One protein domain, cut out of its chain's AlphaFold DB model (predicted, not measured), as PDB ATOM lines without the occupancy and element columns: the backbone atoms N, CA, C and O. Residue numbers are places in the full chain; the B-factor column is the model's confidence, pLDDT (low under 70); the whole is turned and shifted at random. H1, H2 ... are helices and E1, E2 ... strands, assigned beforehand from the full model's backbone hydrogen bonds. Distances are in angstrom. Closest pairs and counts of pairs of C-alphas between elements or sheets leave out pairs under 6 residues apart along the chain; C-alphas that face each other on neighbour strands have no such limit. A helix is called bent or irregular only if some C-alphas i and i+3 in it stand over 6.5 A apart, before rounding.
ATOM      1  N   LEU A 108      29.415 -23.733  12.361       62.38
ATOM      2  CA  LEU A 108      29.284 -24.942  11.541       62.38
ATOM      3  C   LEU A 108      29.401 -24.591  10.063       62.38
ATOM      4  O   LEU A 108      28.516 -23.932   9.513       62.38
ATOM      5  N   ALA A 109      30.429 -25.121   9.417       68.06
ATOM      6  CA  ALA A 109      30.470 -25.314   7.981       68.06
ATOM      7  C   ALA A 109      30.058 -26.749   7.625       68.06
ATOM      8  O   ALA A 109      30.123 -27.685   8.422       68.06
ATOM      9  N   CYS A 110      29.665 -26.949   6.373       69.75
ATOM     10  CA  CYS A 110      29.313 -28.268   5.860       69.75
ATOM     11  C   CYS A 110      30.438 -29.299   5.948       69.75
ATOM     12  O   CYS A 110      30.168 -30.473   6.191       69.75
ATOM     13  N   SER A 111      31.684 -28.853   5.767       72.94
ATOM     14  CA  SER A 111      32.888 -29.678   5.900       72.94
ATOM     15  C   SER A 111      33.057 -30.243   7.307       72.94
ATOM     16  O   SER A 111      33.660 -31.297   7.481       72.94
ATOM     17  N   ASP A 112      32.504 -29.574   8.318       69.75
ATOM     18  CA  ASP A 112      32.659 -30.006   9.703       69.75
ATOM     19  C   ASP A 112      31.816 -31.260   9.986       69.75
ATOM     20  O   ASP A 112      32.190 -32.082  10.824       69.75
ATOM     21  N   LEU A 113      30.736 -31.484   9.221       73.00
ATOM     22  CA  LEU A 113      29.873 -32.665   9.348       73.00
ATOM     23  C   LEU A 113      30.616 -33.984   9.083       73.00
ATOM     24  O   LEU A 113      30.226 -35.012   9.634       73.00
ATOM     25  N   ASP A 114      31.702 -33.961   8.309       74.06
ATOM     26  CA  ASP A 114      32.493 -35.156   7.993       74.06
ATOM     27  C   ASP A 114      33.267 -35.684   9.214       74.06
ATOM     28  O   ASP A 114      33.536 -36.882   9.316       74.06
ATOM     29  N   SER A 115      33.577 -34.814  10.180       65.94
ATOM     30  CA  SER A 115      34.270 -35.190  11.420       65.94
ATOM     31  C   SER A 115      33.318 -35.694  12.513       65.94
ATOM     32  O   SER A 115      33.737 -36.388  13.441       65.94
ATOM     33  N   VAL A 116      32.014 -35.415  12.393       65.12
ATOM     34  CA  VAL A 116      31.019 -35.749  13.422       65.12
ATOM     35  C   VAL A 116      30.917 -37.248  13.723       65.12
ATOM     36  O   VAL A 116      30.843 -37.592  14.901       65.12
ATOM     37  N   PRO A 117      30.934 -38.179  12.750       61.97
ATOM     38  CA  PRO A 117      30.866 -39.606  13.059       61.97
ATOM     39  C   PRO A 117      32.015 -40.092  13.956       61.97
ATOM     40  O   PRO A 117      31.772 -40.936  14.826       61.97
ATOM     41  N   HIS A 118      33.216 -39.521  13.779       60.69
ATOM     42  CA  HIS A 118      34.410 -39.779  14.594       60.69
ATOM     43  C   HIS A 118      34.262 -39.191  16.002       60.69
ATOM     44  O   HIS A 118      34.448 -39.890  16.998       60.69
ATOM     45  N   ILE A 119      33.831 -37.929  16.096       56.38
ATOM     46  CA  ILE A 119      33.525 -37.254  17.367       56.38
ATOM     47  C   ILE A 119      32.494 -38.072  18.140       56.38
ATOM     48  O   ILE A 119      32.704 -38.423  19.293       56.38
ATOM     49  N   ALA A 120      31.418 -38.476  17.475       59.00
ATOM     50  CA  ALA A 120      30.356 -39.269  18.057       59.00
ATOM     51  C   ALA A 120      30.824 -40.649  18.543       59.00
ATOM     52  O   ALA A 120      30.182 -41.222  19.411       59.00
ATOM     53  N   SER A 121      31.857 -41.260  17.940       59.03
ATOM     54  CA  SER A 121      32.341 -42.596  18.354       59.03
ATOM     55  C   SER A 121      33.246 -42.539  19.572       59.03
ATOM     56  O   SER A 121      33.323 -43.514  20.310       59.03
ATOM     57  N   GLU A 122      33.909 -41.407  19.778       51.81
ATOM     58  CA  GLU A 122      34.780 -41.169  20.929       51.81
ATOM     59  C   GLU A 122      34.032 -40.471  22.072       51.81
ATOM     60  O   GLU A 122      34.427 -40.546  23.234       51.81
ATOM     61  N   SER A 123      32.928 -39.797  21.744       53.03
ATOM     62  CA  SER A 123      32.082 -39.088  22.690       53.03
ATOM     63  C   SER A 123      31.141 -40.017  23.450       53.03
ATOM     64  O   SER A 123      30.667 -41.029  22.939       53.03
ATOM     65  N   ARG A 124      30.779 -39.601  24.659       56.59
ATOM     66  CA  ARG A 124      29.727 -40.235  25.459       56.59
ATOM     67  C   ARG A 124      28.340 -39.927  24.894       56.59
ATOM     68  O   ARG A 124      28.151 -38.892  24.253       56.59
ATOM     69  N   ASP A 125      27.351 -40.746  25.245       54.56
ATOM     70  CA  ASP A 125      25.951 -40.629  24.798       54.56
ATOM     71  C   ASP A 125      25.387 -39.205  24.897       54.56
ATOM     72  O   ASP A 125      24.692 -38.733  24.002       54.56
ATOM     73  N   PHE A 126      25.723 -38.486  25.970       53.94
ATOM     74  CA  PHE A 126      25.271 -37.115  26.189       53.94
ATOM     75  C   PHE A 126      25.759 -36.149  25.101       53.94
ATOM     76  O   PHE A 126      24.963 -35.408  24.537       53.94
ATOM     77  N   LEU A 127      27.048 -36.195  24.755       58.00
ATOM     78  CA  LEU A 127      27.620 -35.334  23.718       58.00
ATOM     79  C   LEU A 127      27.022 -35.657  22.344       58.00
ATOM     80  O   LEU A 127      26.772 -34.744  21.562       58.00
ATOM     81  N   SER A 128      26.713 -36.932  22.086       60.88
ATOM     82  CA  SER A 128      25.998 -37.346  20.873       60.88
ATOM     83  C   SER A 128      24.577 -36.769  20.812       60.88
ATOM     84  O   SER A 128      24.158 -36.276  19.764       60.88
ATOM     85  N   ALA A 129      23.847 -36.761  21.933       56.34
ATOM     86  CA  ALA A 129      22.523 -36.141  22.020       56.34
ATOM     87  C   ALA A 129      22.578 -34.615  21.855       56.34
ATOM     88  O   ALA A 129      21.804 -34.049  21.081       56.34
ATOM     89  N   THR A 130      23.505 -33.948  22.542       56.91
ATOM     90  CA  THR A 130      23.693 -32.494  22.455       56.91
ATOM     91  C   THR A 130      24.073 -32.063  21.040       56.91
ATOM     92  O   THR A 130      23.521 -31.091  20.525       56.91
ATOM     93  N   LEU A 131      24.956 -32.813  20.379       66.62
ATOM     94  CA  LEU A 131      25.344 -32.547  18.998       66.62
ATOM     95  C   LEU A 131      24.179 -32.764  18.025       66.62
ATOM     96  O   LEU A 131      23.959 -31.931  17.152       66.62
ATOM     97  N   ALA A 132      23.387 -33.826  18.205       65.62
ATOM     98  CA  ALA A 132      22.203 -34.073  17.379       65.62
ATOM     99  C   ALA A 132      21.183 -32.927  17.474       65.62
ATOM    100  O   ALA A 132      20.679 -32.468  16.451       65.62
ATOM    101  N   ILE A 133      20.920 -32.433  18.688       62.62
ATOM    102  CA  ILE A 133      20.017 -31.299  18.929       62.62
ATOM    103  C   ILE A 133      20.533 -30.036  18.231       62.62
ATOM    104  O   ILE A 133      19.795 -29.413  17.475       62.62
ATOM    105  N   ALA A 134      21.810 -29.698  18.415       65.25
ATOM    106  CA  ALA A 134      22.407 -28.504  17.813       65.25
ATOM    107  C   ALA A 134      22.362 -28.525  16.280       65.25
ATOM    108  O   ALA A 134      22.049 -27.525  15.635       65.25
ATOM    109  N   LEU A 135      22.641 -29.691  15.695       71.50
ATOM    110  CA  LEU A 135      22.568 -29.912  14.255       71.50
ATOM    111  C   LEU A 135      21.133 -29.767  13.722       71.50
ATOM    112  O   LEU A 135      20.931 -29.219  12.638       71.50
ATOM    113  N   LEU A 136      20.132 -30.212  14.484       69.44
ATOM    114  CA  LEU A 136      18.720 -30.079  14.120       69.44
ATOM    115  C   LEU A 136      18.211 -28.640  14.224       69.44
ATOM    116  O   LEU A 136      17.559 -28.166  13.288       69.44
ATOM    117  N   GLU A 137      18.541 -27.929  15.305       68.88
ATOM    118  CA  GLU A 137      18.199 -26.509  15.481       68.88
ATOM    119  C   GLU A 137      18.750 -25.651  14.335       68.88
ATOM    120  O   GLU A 137      18.104 -24.697  13.901       68.88
ATOM    121  N   ARG A 138      19.905 -26.039  13.784       69.50
ATOM    122  CA  ARG A 138      20.591 -25.326  12.697       69.50
ATOM    123  C   ARG A 138      20.384 -25.931  11.314       69.50
ATOM    124  O   ARG A 138      20.997 -25.496  10.342       69.50
ATOM    125  N   SER A 139      19.486 -26.903  11.186       73.31
ATOM    126  CA  SER A 139      19.226 -27.599   9.919       73.31
ATOM    127  C   SER A 139      18.832 -26.668   8.766       73.31
ATOM    128  O   SER A 139      19.148 -26.956   7.614       73.31
ATOM    129  N   ALA A 140      18.181 -25.536   9.063       72.75
ATOM    130  CA  ALA A 140      17.824 -24.523   8.071       72.75
ATOM    131  C   ALA A 140      19.052 -23.791   7.497       72.75
ATOM    132  O   ALA A 140      19.099 -23.536   6.296       72.75
ATOM    133  N   GLU A 141      20.050 -23.499   8.335       71.69
ATOM    134  CA  GLU A 141      21.324 -22.881   7.933       71.69
ATOM    135  C   GLU A 141      22.201 -23.871   7.154       71.69
ATOM    136  O   GLU A 141      22.933 -23.488   6.249       71.69
ATOM    137  N   LEU A 142      22.073 -25.165   7.460       73.56
ATOM    138  CA  LEU A 142      22.838 -26.257   6.850       73.56
ATOM    139  C   LEU A 142      22.112 -26.932   5.679       73.56
ATOM    140  O   LEU A 142      22.446 -28.058   5.302       73.56
ATOM    141  N   ARG A 143      21.109 -26.270   5.088       78.69
ATOM    142  CA  ARG A 143      20.247 -26.863   4.053       78.69
ATOM    143  C   ARG A 143      21.030 -27.400   2.852       78.69
ATOM    144  O   ARG A 143      20.697 -28.473   2.343       78.69
ATOM    145  N   GLU A 144      22.070 -26.683   2.431       82.81
ATOM    146  CA  GLU A 144      22.946 -27.069   1.313       82.81
ATOM    147  C   GLU A 144      23.654 -28.412   1.557       82.81
ATOM    148  O   GLU A 144      24.030 -29.103   0.617       82.81
ATOM    149  N   CYS A 145      23.749 -28.833   2.821       86.06
ATOM    150  CA  CYS A 145      24.464 -30.031   3.262       86.06
ATOM    151  C   CYS A 145      23.544 -30.996   4.013       86.06
ATOM    152  O   CYS A 145      23.980 -31.830   4.808       86.06
ATOM    153  N   SER A 146      22.250 -30.908   3.705       85.25
ATOM    154  CA  SER A 146      21.175 -31.728   4.264       85.25
ATOM    155  C   SER A 146      21.417 -33.238   4.133       85.25
ATOM    156  O   SER A 146      21.037 -33.984   5.032       85.25
ATOM    157  N   HIS A 147      22.114 -33.692   3.085       86.38
ATOM    158  CA  HIS A 147      22.551 -35.088   2.942       86.38
ATOM    159  C   HIS A 147      23.491 -35.533   4.068       86.38
ATOM    160  O   HIS A 147      23.223 -36.530   4.741       86.38
ATOM    161  N   ASN A 148      24.569 -34.780   4.306       85.00
ATOM    162  CA  ASN A 148      25.528 -35.084   5.368       85.00
ATOM    163  C   ASN A 148      24.873 -34.946   6.743       85.00
ATOM    164  O   ASN A 148      25.036 -35.820   7.592       85.00
ATOM    165  N   LEU A 149      24.056 -33.908   6.926       85.62
ATOM    166  CA  LEU A 149      23.300 -33.676   8.151       85.62
ATOM    167  C   LEU A 149      22.386 -34.863   8.491       85.62
ATOM    168  O   LEU A 149      22.423 -35.359   9.614       85.62
ATOM    169  N   ALA A 150      21.604 -35.353   7.525       86.31
ATOM    170  CA  ALA A 150      20.705 -36.486   7.733       86.31
ATOM    171  C   ALA A 150      21.472 -37.772   8.071       86.31
ATOM    172  O   ALA A 150      21.078 -38.499   8.982       86.31
ATOM    173  N   ARG A 151      22.596 -38.038   7.395       85.25
ATOM    174  CA  ARG A 151      23.452 -39.197   7.696       85.25
ATOM    175  C   ARG A 151      24.046 -39.129   9.100       85.25
ATOM    176  O   ARG A 151      23.958 -40.097   9.853       85.25
ATOM    177  N   VAL A 152      24.624 -37.985   9.458       82.50
ATOM    178  CA  VAL A 152      25.198 -37.739  10.785       82.50
ATOM    179  C   VAL A 152      24.137 -37.904  11.868       82.50
ATOM    180  O   VAL A 152      24.374 -38.588  12.862       82.50
ATOM    181  N   LEU A 153      22.948 -37.343  11.650       83.19
ATOM    182  CA  LEU A 153      21.835 -37.459  12.580       83.19
ATOM    183  C   LEU A 153      21.428 -38.919  12.808       83.19
ATOM    184  O   LEU A 153      21.291 -39.335  13.956       83.19
ATOM    185  N   LEU A 154      21.262 -39.704  11.738       85.19
ATOM    186  CA  LEU A 154      20.931 -41.129  11.846       85.19
ATOM    187  C   LEU A 154      21.983 -41.891  12.659       85.19
ATOM    188  O   LEU A 154      21.625 -42.706  13.511       85.19
ATOM    189  N   SER A 155      23.262 -41.588  12.439       83.19
ATOM    190  CA  SER A 155      24.369 -42.208  13.168       83.19
ATOM    191  C   SER A 155      24.362 -41.840  14.658       83.19
ATOM    192  O   SER A 155      24.493 -42.717  15.515       83.19
ATOM    193  N   LEU A 156      24.138 -40.563  14.988       76.44
ATOM    194  CA  LEU A 156      24.017 -40.086  16.372       76.44
ATOM    195  C   LEU A 156      22.830 -40.735  17.090       76.44
ATOM    196  O   LEU A 156      22.967 -41.229  18.207       76.44
ATOM    197  N   VAL A 157      21.673 -40.793  16.433       78.94
ATOM    198  CA  VAL A 157      20.457 -41.408  16.979       78.94
ATOM    199  C   VAL A 157      20.651 -42.908  17.193       78.94
ATOM    200  O   VAL A 157      20.299 -43.420  18.255       78.94
ATOM    201  N   ARG A 158      21.256 -43.618  16.232       83.50
ATOM    202  CA  ARG A 158      21.616 -45.033  16.392       83.50
ATOM    203  C   ARG A 158      22.484 -45.240  17.632       83.50
ATOM    204  O   ARG A 158      22.154 -46.105  18.438       83.50
ATOM    205  N   LYS A 159      23.537 -44.436  17.814       75.81
ATOM    206  CA  LYS A 159      24.424 -44.535  18.987       75.81
ATOM    207  C   LYS A 159      23.667 -44.361  20.299       75.81
ATOM    208  O   LYS A 159      23.865 -45.142  21.221       75.81
ATOM    209  N   LEU A 160      22.728 -43.416  20.365       67.38
ATOM    210  CA  LEU A 160      21.875 -43.254  21.548       67.38
ATOM    211  C   LEU A 160      21.041 -44.507  21.845       67.38
ATOM    212  O   LEU A 160      20.911 -44.894  23.008       67.38
ATOM    213  N   TYR A 161      20.493 -45.166  20.820       75.19
ATOM    214  CA  TYR A 161      19.790 -46.433  21.027       75.19
ATOM    215  C   TYR A 161      20.733 -47.576  21.431       75.19
ATOM    216  O   TYR A 161      20.367 -48.355  22.314       75.19
ATOM    217  N   GLU A 162      21.922 -47.673  20.827       78.44
ATOM    218  CA  GLU A 162      22.934 -48.688  21.159       78.44
ATOM    219  C   GLU A 162      23.383 -48.589  22.619       78.44
ATOM    220  O   GLU A 162      23.484 -49.611  23.297       78.44
ATOM    221  N   SER A 163      23.530 -47.371  23.139       67.12
ATOM    222  CA  SER A 163      23.855 -47.125  24.546       67.12
ATOM    223  C   SER A 163      22.652 -47.213  25.498       67.12
ATOM    224  O   SER A 163      22.743 -46.863  26.676       67.12
ATOM    225  N   GLY A 164      21.488 -47.659  25.016       65.50
ATOM    226  CA  GLY A 164      20.290 -47.863  25.832       65.50
ATOM    227  C   GLY A 164      19.502 -46.591  26.170       65.50
ATOM    228  O   GLY A 164      18.498 -46.674  26.878       65.50
ATOM    229  N   LYS A 165      19.872 -45.422  25.633       64.19
ATOM    230  CA  LYS A 165      19.190 -44.127  25.840       64.19
ATOM    231  C   LYS A 165      18.005 -43.942  24.880       64.19
ATOM    232  O   LYS A 165      17.874 -42.920  24.206       64.19
ATOM    233  N   LYS A 166      17.123 -44.943  24.825       70.50
ATOM    234  CA  LYS A 166      16.023 -45.033  23.846       70.50
ATOM    235  C   LYS A 166      15.034 -43.868  23.936       70.50
ATOM    236  O   LYS A 166      14.632 -43.331  22.910       70.50
ATOM    237  N   GLU A 167      14.672 -43.461  25.153       59.34
ATOM    238  CA  GLU A 167      13.734 -42.353  25.388       59.34
ATOM    239  C   GLU A 167      14.299 -41.017  24.901       59.34
ATOM    240  O   GLU A 167      13.586 -40.235  24.275       59.34
ATOM    241  N   LEU A 168      15.595 -40.775  25.121       59.78
ATOM    242  CA  LEU A 168      16.274 -39.569  24.657       59.78
ATOM    243  C   LEU A 168      16.342 -39.526  23.125       59.78
ATOM    244  O   LEU A 168      16.017 -38.503  22.528       59.78
ATOM    245  N   ALA A 169      16.689 -40.647  22.488       64.94
ATOM    246  CA  ALA A 169      16.703 -40.766  21.031       64.94
ATOM    247  C   ALA A 169      15.313 -40.505  20.418       64.94
ATOM    248  O   ALA A 169      15.180 -39.684  19.509       64.94
ATOM    249  N   ALA A 170      14.266 -41.133  20.965       64.00
ATOM    250  CA  ALA A 170      12.884 -40.930  20.526       64.00
ATOM    251  C   ALA A 170      12.403 -39.488  20.769       64.00
ATOM    252  O   ALA A 170      11.713 -38.902  19.932       64.00
ATOM    253  N   THR A 171      12.804 -38.877  21.888       61.41
ATOM    254  CA  THR A 171      12.482 -37.478  22.208       61.41
ATOM    255  C   THR A 171      13.119 -36.519  21.207       61.41
ATOM    256  O   THR A 171      12.449 -35.597  20.746       61.41
ATOM    257  N   ILE A 172      14.378 -36.745  20.816       64.88
ATOM    258  CA  ILE A 172      15.058 -35.933  19.797       64.88
ATOM    259  C   ILE A 172      14.332 -36.056  18.453       64.88
ATOM    260  O   ILE A 172      13.973 -35.041  17.857       64.88
ATOM    261  N   LEU A 173      14.049 -37.281  17.999       71.94
ATOM    262  CA  LEU A 173      13.348 -37.497  16.731       71.94
ATOM    263  C   LEU A 173      11.953 -36.855  16.729       71.94
ATOM    264  O   LEU A 173      11.595 -36.146  15.790       71.94
ATOM    265  N   SER A 174      11.171 -37.055  17.790       67.69
ATOM    266  CA  SER A 174       9.798 -36.543  17.877       67.69
ATOM    267  C   SER A 174       9.730 -35.020  18.024       67.69
ATOM    268  O   SER A 174       8.958 -34.381  17.307       67.69
ATOM    269  N   SER A 175      10.560 -34.425  18.890       60.91
ATOM    270  CA  SER A 175      10.560 -32.976  19.163       60.91
ATOM    271  C   SER A 175      10.926 -32.169  17.924       60.91
ATOM    272  O   SER A 175      10.326 -31.132  17.651       60.91
ATOM    273  N   TYR A 176      11.861 -32.690  17.132       66.88
ATOM    274  CA  TYR A 176      12.287 -32.078  15.880       66.88
ATOM    275  C   TYR A 176      11.536 -32.621  14.670       66.88
ATOM    276  O   TYR A 176      11.942 -32.356  13.547       66.88
ATOM    277  N   LYS A 177      10.443 -33.373  14.871       76.81
ATOM    278  CA  LYS A 177       9.600 -33.949  13.807       76.81
ATOM    279  C   LYS A 177      10.405 -34.695  12.733       76.81
ATOM    280  O   LYS A 177      10.014 -34.711  11.564       76.81
ATOM    281  N   VAL A 178      11.513 -35.312  13.131       82.31
ATOM    282  CA  VAL A 178      12.358 -36.104  12.248       82.31
ATOM    283  C   VAL A 178      11.644 -37.414  11.952       82.31
ATOM    284  O   VAL A 178      11.235 -38.128  12.866       82.31
ATOM    285  N   LYS A 179      11.488 -37.738  10.669       85.12
ATOM    286  CA  LYS A 179      10.856 -38.985  10.226       85.12
ATOM    287  C   LYS A 179      11.767 -39.723   9.271       85.12
ATOM    288  O   LYS A 179      12.290 -39.130   8.330       85.12
ATOM    289  N   VAL A 180      11.915 -41.023   9.492       87.69
ATOM    290  CA  VAL A 180      12.710 -41.894   8.626       87.69
ATOM    291  C   VAL A 180      11.760 -42.826   7.893       87.69
ATOM    292  O   VAL A 180      11.048 -43.617   8.506       87.69
ATOM    293  N   TYR A 181      11.748 -42.724   6.573       88.75
ATOM    294  CA  TYR A 181      10.969 -43.565   5.681       88.75
ATOM    295  C   TYR A 181      11.899 -44.573   5.029       88.75
ATOM    296  O   TYR A 181      12.862 -44.198   4.360       88.75
ATOM    297  N   VAL A 182      11.611 -45.854   5.216       88.31
ATOM    298  CA  VAL A 182      12.395 -46.938   4.626       88.31
ATOM    299  C   VAL A 182      11.532 -47.675   3.617       88.31
ATOM    300  O   VAL A 182      10.475 -48.203   3.962       88.31
ATOM    301  N   TYR A 183      12.012 -47.746   2.381       88.31
ATOM    302  CA  TYR A 183      11.400 -48.518   1.309       88.31
ATOM    303  C   TYR A 183      12.084 -49.877   1.226       88.31
ATOM    304  O   TYR A 183      13.306 -49.956   1.054       88.31
ATOM    305  N   LYS A 184      11.307 -50.951   1.357       86.75
ATOM    306  CA  LYS A 184      11.810 -52.326   1.290       86.75
ATOM    307  C   LYS A 184      11.189 -53.100   0.141       86.75
ATOM    308  O   LYS A 184      10.027 -52.884  -0.189       86.75
ATOM    309  N   SER A 185      11.964 -54.045  -0.383       85.19
ATOM    310  CA  SER A 185      11.490 -55.138  -1.232       85.19
ATOM    311  C   SER A 185      11.978 -56.451  -0.615       85.19
ATOM    312  O   SER A 185      13.186 -56.712  -0.562       85.19
ATOM    313  N   GLY A 186      11.049 -57.226  -0.048       83.00
ATOM    314  CA  GLY A 186      11.375 -58.313   0.882       83.00
ATOM    315  C   GLY A 186      12.139 -57.799   2.110       83.00
ATOM    316  O   GLY A 186      11.794 -56.762   2.679       83.00
ATOM    317  N   ASP A 187      13.221 -58.486   2.482       79.38
ATOM    318  CA  ASP A 187      14.109 -58.067   3.579       79.38
ATOM    319  C   ASP A 187      15.130 -56.991   3.167       79.38
ATOM    320  O   ASP A 187      15.804 -56.403   4.016       79.38
ATOM    321  N   SER A 188      15.241 -56.698   1.868       82.50
ATOM    322  CA  SER A 188      16.221 -55.755   1.328       82.50
ATOM    323  C   SER A 188      15.711 -54.315   1.421       82.50
ATOM    324  O   SER A 188      14.651 -53.981   0.888       82.50
ATOM    325  N   VAL A 189      16.495 -53.441   2.059       84.75
ATOM    326  CA  VAL A 189      16.292 -51.984   2.011       84.75
ATOM    327  C   VAL A 189      16.669 -51.478   0.618       84.75
ATOM    328  O   VAL A 189      17.799 -51.671   0.173       84.75
ATOM    329  N   LYS A 190      15.711 -50.857  -0.075       86.06
ATOM    330  CA  LYS A 190      15.855 -50.322  -1.439       86.06
ATOM    331  C   LYS A 190      15.965 -48.804  -1.488       86.06
ATOM    332  O   LYS A 190      16.507 -48.280  -2.450       86.06
ATOM    333  N   GLY A 191      15.443 -48.121  -0.476       88.19
ATOM    334  CA  GLY A 191      15.402 -46.667  -0.420       88.19
ATOM    335  C   GLY A 191      15.292 -46.179   1.014       88.19
ATOM    336  O   GLY A 191      14.672 -46.846   1.849       88.19
ATOM    337  N   VAL A 192      15.862 -45.012   1.295       90.06
ATOM    338  CA  VAL A 192      15.731 -44.342   2.594       90.06
ATOM    339  C   VAL A 192      15.502 -42.863   2.350       90.06
ATOM    340  O   VAL A 192      16.333 -42.210   1.734       90.06
ATOM    341  N   LYS A 193      14.405 -42.325   2.876       92.06
ATOM    342  CA  LYS A 193      14.118 -40.892   2.862       92.06
ATOM    343  C   LYS A 193      14.016 -40.383   4.294       92.06
ATOM    344  O   LYS A 193      13.299 -40.962   5.105       92.06
ATOM    345  N   VAL A 194      14.709 -39.298   4.610       89.06
ATOM    346  CA  VAL A 194      14.696 -38.665   5.933       89.06
ATOM    347  C   VAL A 194      14.066 -37.286   5.818       89.06
ATOM    348  O   VAL A 194      14.499 -36.472   5.010       89.06
ATOM    349  N   SER A 195      13.059 -37.014   6.637       89.19
ATOM    350  CA  SER A 195      12.511 -35.673   6.822       89.19
ATOM    351  C   SER A 195      13.079 -35.085   8.105       89.19
ATOM    352  O   SER A 195      12.959 -35.720   9.149       89.19
ATOM    353  N   LEU A 196      13.687 -33.900   8.054       82.75
ATOM    354  CA  LEU A 196      14.329 -33.235   9.203       82.75
ATOM    355  C   LEU A 196      13.387 -32.255   9.939       82.75
ATOM    356  O   LEU A 196      13.845 -31.309  10.572       82.75
ATOM    357  N   GLY A 197      12.065 -32.420   9.805       70.69
ATOM    358  CA  GLY A 197      11.042 -31.652  10.534       70.69
ATOM    359  C   GLY A 197      10.760 -30.226  10.061       70.69
ATOM    360  O   GLY A 197       9.635 -29.752  10.219       70.69
ATOM    361  N   ASN A 198      11.725 -29.580   9.403       70.12
ATOM    362  CA  ASN A 198      11.609 -28.230   8.831       70.12
ATOM    363  C   ASN A 198      11.210 -28.230   7.339       70.12
ATOM    364  O   ASN A 198      11.548 -27.313   6.594       70.12
ATOM    365  N   GLY A 199      10.539 -29.289   6.872       73.62
ATOM    366  CA  GLY A 199      10.201 -29.471   5.452       73.62
ATOM    367  C   GLY A 199      11.398 -29.820   4.558       73.62
ATOM    368  O   GLY A 199      11.269 -29.839   3.337       73.62
ATOM    369  N   ILE A 200      12.563 -30.094   5.157       82.81
ATOM    370  CA  ILE A 200      13.738 -30.605   4.455       82.81
ATOM    371  C   ILE A 200      13.603 -32.119   4.364       82.81
ATOM    372  O   ILE A 200      13.717 -32.826   5.365       82.81
ATOM    373  N   ASP A 201      13.373 -32.583   3.145       88.31
ATOM    374  CA  ASP A 201      13.298 -33.988   2.791       88.31
ATOM    375  C   ASP A 201      14.566 -34.386   2.035       88.31
ATOM    376  O   ASP A 201      14.915 -33.783   1.022       88.31
ATOM    377  N   VAL A 202      15.242 -35.414   2.531       88.94
ATOM    378  CA  VAL A 202      16.531 -35.889   2.030       88.94
ATOM    379  C   VAL A 202      16.375 -37.330   1.582       88.94
ATOM    380  O   VAL A 202      15.976 -38.184   2.372       88.94
ATOM    381  N   ASP A 203      16.684 -37.607   0.321       90.31
ATOM    382  CA  ASP A 203      16.759 -38.973  -0.189       90.31
ATOM    383  C   ASP A 203      18.184 -39.497  -0.009       90.31
ATOM    384  O   ASP A 203      19.123 -38.939  -0.554       90.31
ATOM    385  N   LEU A 204      18.360 -40.550   0.782       88.31
ATOM    386  CA  LEU A 204      19.658 -41.165   1.053       88.31
ATOM    387  C   LEU A 204      19.862 -42.467   0.268       88.31
ATOM    388  O   LEU A 204      20.795 -43.216   0.578       88.31
ATOM    389  N   SER A 205      19.021 -42.749  -0.732       86.88
ATOM    390  CA  SER A 205      19.035 -44.010  -1.486       86.88
ATOM    391  C   SER A 205      20.393 -44.311  -2.136       86.88
ATOM    392  O   SER A 205      20.883 -45.436  -2.039       86.88
ATOM    393  N   ASP A 206      21.072 -43.293  -2.669       84.94
ATOM    394  CA  ASP A 206      22.400 -43.444  -3.289       84.94
ATOM    395  C   ASP A 206      23.520 -43.731  -2.271       84.94
ATOM    396  O   ASP A 206      24.603 -44.197  -2.624       84.94
ATOM    397  N   THR A 207      23.259 -43.495  -0.982       84.81
ATOM    398  CA  THR A 207      24.218 -43.696   0.118       84.81
ATOM    399  C   THR A 207      23.826 -44.835   1.056       84.81
ATOM    400  O   THR A 207      24.407 -44.964   2.136       84.81
ATOM    401  N   ILE A 208      22.879 -45.696   0.656       83.25
ATOM    402  CA  ILE A 208      22.373 -46.804   1.486       83.25
ATOM    403  C   ILE A 208      23.503 -47.664   2.043       83.25
ATOM    404  O   ILE A 208      23.453 -48.017   3.215       83.25
ATOM    405  N   SER A 209      24.534 -47.968   1.252       81.81
ATOM    406  CA  SER A 209      25.675 -48.782   1.698       81.81
ATOM    407  C   SER A 209      26.375 -48.215   2.939       81.81
ATOM    408  O   SER A 209      26.873 -48.982   3.758       81.81
ATOM    409  N   LEU A 210      26.363 -46.890   3.108       77.12
ATOM    410  CA  LEU A 210      27.015 -46.182   4.209       77.12
ATOM    411  C   LEU A 210      26.128 -46.065   5.453       77.12
ATOM    412  O   LEU A 210      26.652 -45.906   6.550       77.12
ATOM    413  N   ILE A 211      24.804 -46.136   5.294       79.44
ATOM    414  CA  ILE A 211      23.828 -46.000   6.392       79.44
ATOM    415  C   ILE A 211      23.069 -47.296   6.692       79.44
ATOM    416  O   ILE A 211      22.184 -47.316   7.546       79.44
ATOM    417  N   TYR A 212      23.384 -48.389   5.993       81.38
ATOM    418  CA  TYR A 212      22.621 -49.634   6.062       81.38
ATOM    419  C   TYR A 212      22.563 -50.196   7.483       81.38
ATOM    420  O   TYR A 212      21.496 -50.622   7.932       81.38
ATOM    421  N   SER A 213      23.692 -50.178   8.199       78.75
ATOM    422  CA  SER A 213      23.762 -50.618   9.596       78.75
ATOM    423  C   SER A 213      22.877 -49.770  10.500       78.75
ATOM    424  O   SER A 213      22.165 -50.314  11.340       78.75
ATOM    425  N   ASP A 214      22.884 -48.456  10.283       82.25
ATOM    426  CA  ASP A 214      22.158 -47.495  11.107       82.25
ATOM    427  C   ASP A 214      20.658 -47.695  10.925       82.25
ATOM    428  O   ASP A 214      19.922 -47.906  11.887       82.25
ATOM    429  N   ILE A 215      20.211 -47.757   9.675       82.12
ATOM    430  CA  ILE A 215      18.807 -47.963   9.330       82.12
ATOM    431  C   ILE A 215      18.317 -49.352   9.751       82.12
ATOM    432  O   ILE A 215      17.236 -49.472  10.325       82.12
ATOM    433  N   SER A 216      19.110 -50.403   9.533       82.81
ATOM    434  CA  SER A 216      18.750 -51.764   9.957       82.81
ATOM    435  C   SER A 216      18.567 -51.874  11.467       82.81
ATOM    436  O   SER A 216      17.715 -52.640  11.924       82.81
ATOM    437  N   TYR A 217      19.363 -51.125  12.231       82.81
ATOM    438  CA  TYR A 217      19.227 -51.045  13.676       82.81
ATOM    439  C   TYR A 217      17.962 -50.268  14.055       82.81
ATOM    440  O   TYR A 217      17.104 -50.803  14.755       82.81
ATOM    441  N   LEU A 218      17.794 -49.051  13.525       81.25
ATOM    442  CA  LEU A 218      16.681 -48.165  13.875       81.25
ATOM    443  C   LEU A 218      15.309 -48.776  13.551       81.25
ATOM    444  O   LEU A 218      14.392 -48.646  14.356       81.25
ATOM    445  N   ILE A 219      15.170 -49.521  12.447       82.19
ATOM    446  CA  ILE A 219      13.931 -50.257  12.116       82.19
ATOM    447  C   ILE A 219      13.512 -51.221  13.235       82.19
ATOM    448  O   ILE A 219      12.324 -51.461  13.431       82.19
ATOM    449  N   LYS A 220      14.475 -51.817  13.947       81.00
ATOM    450  CA  LYS A 220      14.198 -52.789  15.013       81.00
ATOM    451  C   LYS A 220      13.891 -52.120  16.350       81.00
ATOM    452  O   LYS A 220      13.335 -52.776  17.227       81.00
ATOM    453  N   THR A 221      14.297 -50.864  16.538       77.00
ATOM    454  CA  THR A 221      14.353 -50.233  17.866       77.00
ATOM    455  C   THR A 221      13.540 -48.953  18.010       77.00
ATOM    456  O   THR A 221      13.358 -48.509  19.142       77.00
ATOM    457  N   SER A 222      13.064 -48.357  16.914       73.88
ATOM    458  CA  SER A 222      12.385 -47.057  16.900       73.88
ATOM    459  C   SER A 222      11.018 -47.142  16.219       73.88
ATOM    460  O   SER A 222      10.891 -47.663  15.111       73.88
ATOM    461  N   SER A 223       9.994 -46.589  16.875       71.69
ATOM    462  CA  SER A 223       8.638 -46.413  16.333       71.69
ATOM    463  C   SER A 223       8.539 -45.273  15.315       71.69
ATOM    464  O   SER A 223       7.571 -45.181  14.564       71.69
ATOM    465  N   GLU A 224       9.544 -44.402  15.281       70.31
ATOM    466  CA  GLU A 224       9.626 -43.215  14.428       70.31
ATOM    467  C   GLU A 224      10.111 -43.560  13.008       70.31
ATOM    468  O   GLU A 224      10.063 -42.722  12.099       70.31
ATOM    469  N   VAL A 225      10.548 -44.807  12.794       77.25
ATOM    470  CA  VAL A 225      10.909 -45.344  11.483       77.25
ATOM    471  C   VAL A 225       9.685 -45.979  10.835       77.25
ATOM    472  O   VAL A 225       9.199 -47.029  11.251       77.25
ATOM    473  N   THR A 226       9.197 -45.362   9.763       83.12
ATOM    474  CA  THR A 226       8.085 -45.900   8.978       83.12
ATOM    475  C   THR A 226       8.625 -46.779   7.857       83.12
ATOM    476  O   THR A 226       9.312 -46.302   6.952       83.12
ATOM    477  N   VAL A 227       8.295 -48.068   7.893       80.75
ATOM    478  CA  VAL A 227       8.676 -49.022   6.845       80.75
ATOM    479  C   VAL A 227       7.515 -49.201   5.872       80.75
ATOM    480  O   VAL A 227       6.426 -49.610   6.268       80.75
ATOM    481  N   SER A 228       7.753 -48.921   4.591       80.75
ATOM    482  CA  SER A 228       6.810 -49.190   3.506       80.75
ATOM    483  C   SER A 228       7.293 -50.392   2.694       80.75
ATOM    484  O   SER A 228       8.431 -50.412   2.217       80.75
ATOM    485  N   GLN A 229       6.428 -51.399   2.558       68.50
ATOM    486  CA  GLN A 229       6.648 -52.537   1.666       68.50
ATOM    487  C   GLN A 229       6.074 -52.209   0.285       68.50
ATOM    488  O   GLN A 229       4.919 -51.788   0.182       68.50
ATOM    489  N   ARG A 230       6.889 -52.381  -0.756       55.34
ATOM    490  CA  ARG A 230       6.461 -52.365  -2.156       55.34
ATOM    491  C   ARG A 230       6.910 -53.636  -2.857       55.34
ATOM    492  O   ARG A 230       8.037 -54.105  -2.570       55.34
TER     493      ARG A 230
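What this domain is: This is residues 108 to 230 of the 230 residues of an uncharacterized protein of Acidilobales archaeon (UniProt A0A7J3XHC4). A twisted four-stranded sheet has H4 and H6 across one face, while its other face is bare; H4 lies in the middle of the domain, with H1, H2 and H3 packed on its side away from the sheet. H5 packs on H3 and H4 and only grazes the sheet. The printed part has 123 residues, with six named helices and four named strands in the order H1 H2 H3 H4 H5 E1 E2 E3 H6 E4; the class is mixed, helices and strands, and the mixed sheet has the order E3 E2 E1 E4. The whole is compact, with a radius of gyration of the C-alphas of 13.3 A, and rounded, spanning 38 by 32 by 25 A.

Where its parts are: In the sheet, E1 is residues 178 to 185, 23.3 A long, E2 residues 188 to 196, 23.9 A, E3 residues 201 to 203, and E4 residues 225 to 229, ending with C-alpha 229 at (6.648, -52.537, 1.666). H4, residues 143 to 162, is 27.9 A long and begins with C-alpha 143 at (20.247, -26.863, 4.053); H6, residues 205 to 221, is 20.9 A. Both are irregular: C-alphas 144 and 147 are 8.2 A apart, and C-alphas 206 and 209 are 8.0 A apart. H1 is residues 110 to 114, with C-alpha 110 at (29.313, -28.268, 5.860), H2 residues 116 to 122, H3 residues 125 to 137, 18.6 A, and H5 residues 166 to 175, 14.0 A.

How they stand to each other: E1, E2 and E3 form a meander, each strand the antiparallel neighbour of the one before, with N 181 and O 193 at 2.8 A and N 202 and O 194 at 2.8 A. E4 is parallel to E1, with N 226 and O 180 at 2.8 A. E3, H6 and E4 make a split strand-helix-strand unit, E2 and E1 lying between its strands, with a right-handed crossover. H4 and H6 are on the same face, at heights over the sheet of 9.8 A and 8.1 A; H4 and the sheet make two layers. H4 is the hub, touching five helices. H3, H4 and H5 form an up and down bundle, each running against the one before; the closest C-alphas of H3 and H4, Ser 128 and Leu 156, are 5.6 A apart. H4 touches H1 with residues 144 to 152 alone, closest at the C-alphas of Cys 110 and Cys 145, 5.8 A, and H2 with residues 152 to 159 alone, closest at those of Pro 117 and Val 152, 6.4 A. Each O i to N i+4 pair is within hydrogen-bond range in H2, H3 and H5, against 14 of 16 in H4, 8 of 13 in H6 and 0 of 1 in H1, where 2 of 2 O i to N i+3 pairs are.

The domain as a whole: The C-alphas farthest apart, those of Leu 108 and Gly 186, are 39.3 A apart. The printed part has no cut, and no link is long. Mean pLDDT of the printed part is 74.9; 42 residues are under 70, among them residues 115 to 134.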